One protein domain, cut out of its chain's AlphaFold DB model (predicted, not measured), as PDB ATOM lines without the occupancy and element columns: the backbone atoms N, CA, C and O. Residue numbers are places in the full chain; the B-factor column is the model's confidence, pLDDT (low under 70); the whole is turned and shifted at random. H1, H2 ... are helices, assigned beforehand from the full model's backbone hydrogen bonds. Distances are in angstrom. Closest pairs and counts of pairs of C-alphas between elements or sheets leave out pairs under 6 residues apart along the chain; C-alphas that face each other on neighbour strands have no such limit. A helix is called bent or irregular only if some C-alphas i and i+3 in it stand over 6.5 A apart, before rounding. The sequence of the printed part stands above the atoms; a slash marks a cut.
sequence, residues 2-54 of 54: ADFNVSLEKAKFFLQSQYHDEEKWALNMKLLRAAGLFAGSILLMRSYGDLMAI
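What this domain is: This is residues 2 to 54 of the 54 residues of an uncharacterized protein of Malus baccata (UniProt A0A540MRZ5). Two helices meet at their ends in an open L, the long H2 making the longer arm and H1 the shorter one, with a tight turn at the corner between them. Away from that corner both arms stick out free, with residues 2 to 16 and residues 29 to 54 standing free, and the whole L is flat. The printed part has 53 residues with two named helices, H1 then H2 along the chain, and no named strand; the class is all helix. It is extended, with a radius of gyration of the C-alphas of 18.5 A, and the C-alphas span 56 by 30 by 7 A along their three main axes.

How they stand to each other: The longest helix is H2, residues 22 to 52. H1, residues 2 to 20, is joined to it by a tight link of one residue, Asp 21. The two helices touch only at the corner by this link, and only just, with 3 pairs of C-alphas within 8 A. H1 touches H2 with residues 18 to 19 alone, and H2 touches H1 with residues 24 to 25 alone; the closest C-alphas of the two helices, those of Tyr 19 and Trp 25, are 6.1 A apart. The lines of H1 and H2 are about perpendicular, at 86 degrees, and their centres are 27.5 A apart. In both H1 and H2 every backbone O i to N i+4 pair is within hydrogen-bond range.

Where its parts are: H2 has 31 residues and runs 43.4 A from C-alpha 22 at (-23.079, 20.182, 1.526) to C-alpha 52 at (-21.600, 38.739, 40.728). H1 has 19 residues and measures 27.5 A from first to last C-alpha, beginning with C-alpha 2 at (-37.831, -6.234, 13.257). Neither helix is bent.

The domain as a whole: The two C-alphas farthest apart are those of Ala 2 and Ile 54, at 56.6 A. The printed part has no cut, and it ends at residue 54, the chain's last residue. The mean pLDDT of the printed part is 75.1, with H1 at 66 and H2 at 82. The model's confidence is under 70 at residues 2 to 7, 15 to 22, 24 and 49 to 54.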
ATOM      1  N   ALA A   2     -38.173  -6.573  14.651       54.19
ATOM      2  CA  ALA A   2     -37.831  -6.234  13.257       54.19
ATOM      3  C   ALA A   2     -37.969  -4.730  12.913       54.19
ATOM      4  O   ALA A   2     -37.175  -4.208  12.137       54.19
ATOM      5  N   ASP A   3     -38.910  -4.019  13.545       56.00
ATOM      6  CA  ASP A   3     -39.165  -2.587  13.295       56.00
ATOM      7  C   ASP A   3     -37.981  -1.670  13.643       56.00
ATOM      8  O   ASP A   3     -37.685  -0.709  12.937       56.00
ATOM      9  N   PHE A   4     -37.254  -1.991  14.718       57.78
ATOM     10  CA  PHE A   4     -36.120  -1.181  15.174       57.78
ATOM     11  C   PHE A   4     -34.939  -1.223  14.196       57.78
ATOM     12  O   PHE A   4     -34.265  -0.212  14.016       57.78
ATOM     13  N   ASN A   5     -34.711  -2.365  13.538       59.75
ATOM     14  CA  ASN A   5     -33.630  -2.506  12.560       59.75
ATOM     15  C   ASN A   5     -33.909  -1.680  11.297       59.75
ATOM     16  O   ASN A   5     -33.043  -0.926  10.864       59.75
ATOM     17  N   VAL A   6     -35.143  -1.732  10.782       61.44
ATOM     18  CA  VAL A   6     -35.574  -0.920   9.629       61.44
ATOM     19  C   VAL A   6     -35.550   0.576   9.966       61.44
ATOM     20  O   VAL A   6     -35.158   1.407   9.144       61.44
ATOM     21  N   SER A   7     -35.931   0.936  11.194       66.25
ATOM     22  CA  SER A   7     -35.894   2.319  11.678       66.25
ATOM     23  C   SER A   7     -34.463   2.857  11.806       66.25
ATOM     24  O   SER A   7     -34.185   3.981  11.384       66.25
ATOM     25  N   LEU A   8     -33.519   2.046  12.297       71.81
ATOM     26  CA  LEU A   8     -32.103   2.416  12.364       71.81
ATOM     27  C   LEU A   8     -31.466   2.564  10.981       71.81
ATOM     28  O   LEU A   8     -30.673   3.482  10.784       71.81
ATOM     29  N   GLU A   9     -31.808   1.710  10.016       73.44
ATOM     30  CA  GLU A   9     -31.342   1.856   8.632       73.44
ATOM     31  C   GLU A   9     -31.870   3.141   7.992       73.44
ATOM     32  O   GLU A   9     -31.095   3.886   7.394       73.44
ATOM     33  N   LYS A  10     -33.153   3.471   8.190       71.94
ATOM     34  CA  LYS A  10     -33.717   4.752   7.740       71.94
ATOM     35  C   LYS A  10     -33.065   5.949   8.422       71.94
ATOM     36  O   LYS A  10     -32.765   6.930   7.750       71.94
ATOM     37  N   ALA A  11     -32.818   5.874   9.728       75.75
ATOM     38  CA  ALA A  11     -32.137   6.930  10.468       75.75
ATOM     39  C   ALA A  11     -30.690   7.108   9.990       75.75
ATOM     40  O   ALA A  11     -30.250   8.236   9.795       75.75
ATOM     41  N   LYS A  12     -29.965   6.012   9.728       74.94
ATOM     42  CA  LYS A  12     -28.624   6.051   9.130       74.94
ATOM     43  C   LYS A  12     -28.647   6.667   7.740       74.94
ATOM     44  O   LYS A  12     -27.835   7.541   7.474       74.94
ATOM     45  N   PHE A  13     -29.584   6.265   6.884       72.88
ATOM     46  CA  PHE A  13     -29.705   6.811   5.533       72.88
ATOM     47  C   PHE A  13     -30.067   8.300   5.560       72.88
ATOM     48  O   PHE A  13     -29.511   9.094   4.806       72.88
ATOM     49  N   PHE A  14     -30.941   8.700   6.486       71.38
ATOM     50  CA  PHE A  14     -31.276  10.099   6.717       71.38
ATOM     51  C   PHE A  14     -30.057  10.886   7.202       71.38
ATOM     52  O   PHE A  14     -29.714  11.889   6.587       71.38
ATOM     53  N   LEU A  15     -29.344  10.412   8.226       69.62
ATOM     54  CA  LEU A  15     -28.105  11.041   8.695       69.62
ATOM     55  C   LEU A  15     -27.078  11.154   7.566       69.62
ATOM     56  O   LEU A  15     -26.521  12.224   7.350       69.62
ATOM     57  N   GLN A  16     -26.882  10.088   6.796       68.56
ATOM     58  CA  GLN A  16     -25.947  10.058   5.678       68.56
ATOM     59  C   GLN A  16     -26.349  11.044   4.570       68.56
ATOM     60  O   GLN A  16     -25.484  11.749   4.059       68.56
ATOM     61  N   SER A  17     -27.646  11.185   4.268       66.50
ATOM     62  CA  SER A  17     -28.153  12.200   3.329       66.50
ATOM     63  C   SER A  17     -27.965  13.634   3.830       66.50
ATOM     64  O   SER A  17     -27.671  14.518   3.036       66.50
ATOM     65  N   GLN A  18     -28.065  13.872   5.142       63.91
ATOM     66  CA  GLN A  18     -27.853  15.199   5.734       63.91
ATOM     67  C   GLN A  18     -26.369  15.586   5.797       63.91
ATOM     68  O   GLN A  18     -26.054  16.773   5.802       63.91
ATOM     69  N   TYR A  19     -25.468  14.600   5.852       61.34
ATOM     70  CA  TYR A  19     -24.018  14.803   5.801       61.34
ATOM     71  C   TYR A  19     -23.480  14.976   4.374       61.34
ATOM     72  O   TYR A  19     -22.511  15.704   4.190       61.34
ATOM     73  N   HIS A  20     -24.065  14.299   3.377       65.00
ATOM     74  CA  HIS A  20     -23.614  14.393   1.981       65.00
ATOM     75  C   HIS A  20     -24.165  15.617   1.229       65.00
ATOM     76  O   HIS A  20     -23.566  16.025   0.239       65.00
ATOM     77  N   ASP A  21     -25.276  16.212   1.679       69.88
ATOM     78  CA  ASP A  21     -25.787  17.476   1.130       69.88
ATOM     79  C   ASP A  21     -25.027  18.665   1.744       69.88
ATOM     80  O   ASP A  21     -25.369  19.174   2.815       69.88
ATOM     81  N   GLU A  22     -23.986  19.128   1.055       67.12
ATOM     82  CA  GLU A  22     -23.079  20.182   1.526       67.12
ATOM     83  C   GLU A  22     -23.802  21.526   1.780       67.12
ATOM     84  O   GLU A  22     -23.484  22.241   2.735       67.12
ATOM     85  N   GLU A  23     -24.862  21.827   1.018       73.00
ATOM     86  CA  GLU A  23     -25.730  22.994   1.255       73.00
ATOM     87  C   GLU A  23     -26.538  22.885   2.556       73.00
ATOM     88  O   GLU A  23     -26.599  23.841   3.339       73.00
ATOM     89  N   LYS A  24     -27.144  21.721   2.828       69.50
ATOM     90  CA  LYS A  24     -27.900  21.509   4.073       69.50
ATOM     91  C   LYS A  24     -26.966  21.469   5.268       69.50
ATOM     92  O   LYS A  24     -27.289  22.039   6.308       69.50
ATOM     93  N   TRP A  25     -25.794  20.860   5.116       77.75
ATOM     94  CA  TRP A  25     -24.764  20.850   6.145       77.75
ATOM     95  C   TRP A  25     -24.304  22.267   6.500       77.75
ATOM     96  O   TRP A  25     -24.248  22.617   7.681       77.75
ATOM     97  N   ALA A  26     -24.067  23.125   5.503       79.50
ATOM     98  CA  ALA A  26     -23.677  24.517   5.724       79.50
ATOM     99  C   ALA A  26     -24.750  25.316   6.486       79.50
ATOM    100  O   ALA A  26     -24.423  26.108   7.377       79.50
ATOM    101  N   LEU A  27     -26.032  25.105   6.174       81.25
ATOM    102  CA  LEU A  27     -27.145  25.733   6.894       81.25
ATOM    103  C   LEU A  27     -27.291  25.186   8.318       81.25
ATOM    104  O   LEU A  27     -27.395  25.969   9.263       81.25
ATOM    105  N   ASN A  28     -27.225  23.868   8.489       82.69
ATOM    106  CA  ASN A  28     -27.315  23.213   9.793       82.69
ATOM    107  C   ASN A  28     -26.155  23.621  10.711       82.69
ATOM    108  O   ASN A  28     -26.376  23.877  11.890       82.69
ATOM    109  N   MET A  29     -24.938  23.774  10.179       83.56
ATOM    110  CA  MET A  29     -23.785  24.292  10.922       83.56
ATOM    111  C   MET A  29     -23.981  25.743  11.367       83.56
ATOM    112  O   MET A  29     -23.647  26.087  12.502       83.56
ATOM    113  N   LYS A  30     -24.554  26.602  10.514       86.81
ATOM    114  CA  LYS A  30     -24.891  27.985  10.893       86.81
ATOM    115  C   LYS A  30     -25.942  28.019  12.002       86.81
ATOM    116  O   LYS A  30     -25.775  28.765  12.964       86.81
ATOM    117  N   LEU A  31     -26.978  27.187  11.897       89.88
ATOM    118  CA  LEU A  31     -28.021  27.041  12.914       89.88
ATOM    119  C   LEU A  31     -27.460  26.513  14.237       89.88
ATOM    120  O   LEU A  31     -27.720  27.100  15.284       89.88
ATOM    121  N   LEU A  32     -26.638  25.462  14.192       91.31
ATOM    122  CA  LEU A  32     -25.983  24.887  15.366       91.31
ATOM    123  C   LEU A  32     -25.078  25.911  16.051       91.31
ATOM    124  O   LEU A  32     -25.115  26.051  17.271       91.31
ATOM    125  N   ARG A  33     -24.303  26.671  15.270       90.38
ATOM    126  CA  ARG A  33     -23.460  27.751  15.788       90.38
ATOM    127  C   ARG A  33     -24.296  28.855  16.431       90.38
ATOM    128  O   ARG A  33     -23.947  29.304  17.516       90.38
ATOM    129  N   ALA A  34     -25.386  29.284  15.795       94.38
ATOM    130  CA  ALA A  34     -26.277  30.301  16.350       94.38
ATOM    131  C   ALA A  34     -26.934  29.826  17.657       94.38
ATOM    132  O   ALA A  34     -26.908  30.547  18.651       94.38
ATOM    133  N   ALA A  35     -27.445  28.594  17.685       95.19
ATOM    134  CA  ALA A  35     -28.018  27.984  18.880       95.19
ATOM    135  C   ALA A  35     -26.976  27.833  20.000       95.19
ATOM    136  O   ALA A  35     -27.264  28.145  21.152       95.19
ATOM    137  N   GLY A  36     -25.752  27.421  19.661       94.31
ATOM    138  CA  GLY A  36     -24.636  27.309  20.598       94.31
ATOM    139  C   GLY A  36     -24.211  28.657  21.178       94.31
ATOM    140  O   GLY A  36     -24.004  28.757  22.383       94.31
ATOM    141  N   LEU A  37     -24.143  29.712  20.359       94.94
ATOM    142  CA  LEU A  37     -23.863  31.071  20.834       94.94
ATOM    143  C   LEU A  37     -24.991  31.607  21.720       94.94
ATOM    144  O   LEU A  37     -24.715  32.232  22.737       94.94
ATOM    145  N   PHE A  38     -26.249  31.333  21.374       93.44
ATOM    146  CA  PHE A  38     -27.401  31.758  22.164       93.44
ATOM    147  C   PHE A  38     -27.460  31.047  23.522       93.44
ATOM    148  O   PHE A  38     -27.473  31.699  24.566       93.44
ATOM    149  N   ALA A  39     -27.418  29.714  23.530       93.62
ATOM    150  CA  ALA A  39     -27.406  28.925  24.760       93.62
ATOM    151  C   ALA A  39     -26.146  29.201  25.595       93.62
ATOM    152  O   ALA A  39     -26.234  29.369  26.808       93.62
ATOM    153  N   GLY A  40     -24.986  29.318  24.941       92.50
ATOM    154  CA  GLY A  40     -23.728  29.703  25.570       92.50
ATOM    155  C   GLY A  40     -23.805  31.082  26.218       92.50
ATOM    156  O   GLY A  40     -23.395  31.227  27.361       92.50
ATOM    157  N   SER A  41     -24.404  32.074  25.553       88.19
ATOM    158  CA  SER A  41     -24.626  33.407  26.127       88.19
ATOM    159  C   SER A  41     -25.520  33.353  27.365       88.19
ATOM    160  O   SER A  41     -25.216  34.007  28.357       88.19
ATOM    161  N   ILE A  42     -26.598  32.563  27.339       88.12
ATOM    162  CA  ILE A  42     -27.492  32.396  28.495       88.12
ATOM    163  C   ILE A  42     -26.751  31.730  29.656       88.12
ATOM    164  O   ILE A  42     -26.854  32.189  30.793       88.12
ATOM    165  N   LEU A  43     -25.991  30.665  29.388       88.62
ATOM    166  CA  LEU A  43     -25.207  29.976  30.412       88.62
ATOM    167  C   LEU A  43     -24.115  30.871  30.994       88.62
ATOM    168  O   LEU A  43     -23.944  30.890  32.208       88.62
ATOM    169  N   LEU A  44     -23.422  31.647  30.157       86.06
ATOM    170  CA  LEU A  44     -22.447  32.633  30.613       86.06
ATOM    171  C   LEU A  44     -23.125  33.683  31.493       86.06
ATOM    172  O   LEU A  44     -22.679  33.894  32.611       86.06
ATOM    173  N   MET A  45     -24.236  34.285  31.057       83.69
ATOM    174  CA  MET A  45     -24.973  35.259  31.875       83.69
ATOM    175  C   MET A  45     -25.454  34.654  33.196       83.69
ATOM    176  O   MET A  45     -25.384  35.318  34.223       83.69
ATOM    177  N   ARG A  46     -25.891  33.390  33.198       79.38
ATOM    178  CA  ARG A  46     -26.289  32.687  34.423       79.38
ATOM    179  C   ARG A  46     -25.096  32.447  35.348       79.38
ATOM    180  O   ARG A  46     -25.208  32.702  36.536       79.38
ATOM    181  N   SER A  47     -23.966  31.995  34.811       76.44
ATOM    182  CA  SER A  47     -22.758  31.706  35.589       76.44
ATOM    183  C   SER A  47     -22.093  32.970  36.133       76.44
ATOM    184  O   SER A  47     -21.660  32.974  37.277       76.44
ATOM    185  N   TYR A  48     -21.999  34.033  35.330       72.94
ATOM    186  CA  TYR A  48     -21.442  35.317  35.760       72.94
ATOM    187  C   TYR A  48     -22.407  36.084  36.665       72.94
ATOM    188  O   TYR A  48     -21.954  36.757  37.580       72.94
ATOM    189  N   GLY A  49     -23.720  35.962  36.451       64.75
ATOM    190  CA  GLY A  49     -24.728  36.527  37.345       64.75
ATOM    191  C   GLY A  49     -24.674  35.916  38.745       64.75
ATOM    192  O   GLY A  49     -24.760  36.653  39.717       64.75
ATOM    193  N   ASP A  50     -24.457  34.603  38.853       61.06
ATOM    194  CA  ASP A  50     -24.261  33.917  40.141       61.06
ATOM    195  C   ASP A  50     -22.929  34.323  40.806       61.06
ATOM    196  O   ASP A  50     -22.857  34.526  42.012       61.06
ATOM    197  N   LEU A  51     -21.879  34.537  40.003       59.59
ATOM    198  CA  LEU A  51     -20.567  35.023  40.458       59.59
ATOM    199  C   LEU A  51     -20.571  36.485  40.929       59.59
ATOM    200  O   LEU A  51     -19.752  36.850  41.762       59.59
ATOM    201  N   MET A  52     -21.452  37.321  40.373       55.62
ATOM    202  CA  MET A  52     -21.600  38.739  40.728       55.62
ATOM    203  C   MET A  52     -22.658  38.964  41.825       55.62
ATOM    204  O   MET A  52     -22.792  40.078  42.324       55.62
ATOM    205  N   ALA A  53     -23.418  37.921  42.177       58.28
ATOM    206  CA  ALA A  53     -24.371  37.907  43.286       58.28
ATOM    207  C   ALA A  53     -23.734  37.516  44.639       58.28
ATOM    208  O   ALA A  53     -24.447  37.496  45.646       58.28
ATOM    209  N   ILE A  54     -22.424  37.226  44.668       53.84
ATOM    210  CA  ILE A  54     -21.602  37.035  45.879       53.84
ATOM    211  C   ILE A  54     -20.800  38.303  46.168       53.84
ATOM    212  O   ILE A  54     -20.152  38.818  45.229       53.84
TER     213      ILE A  54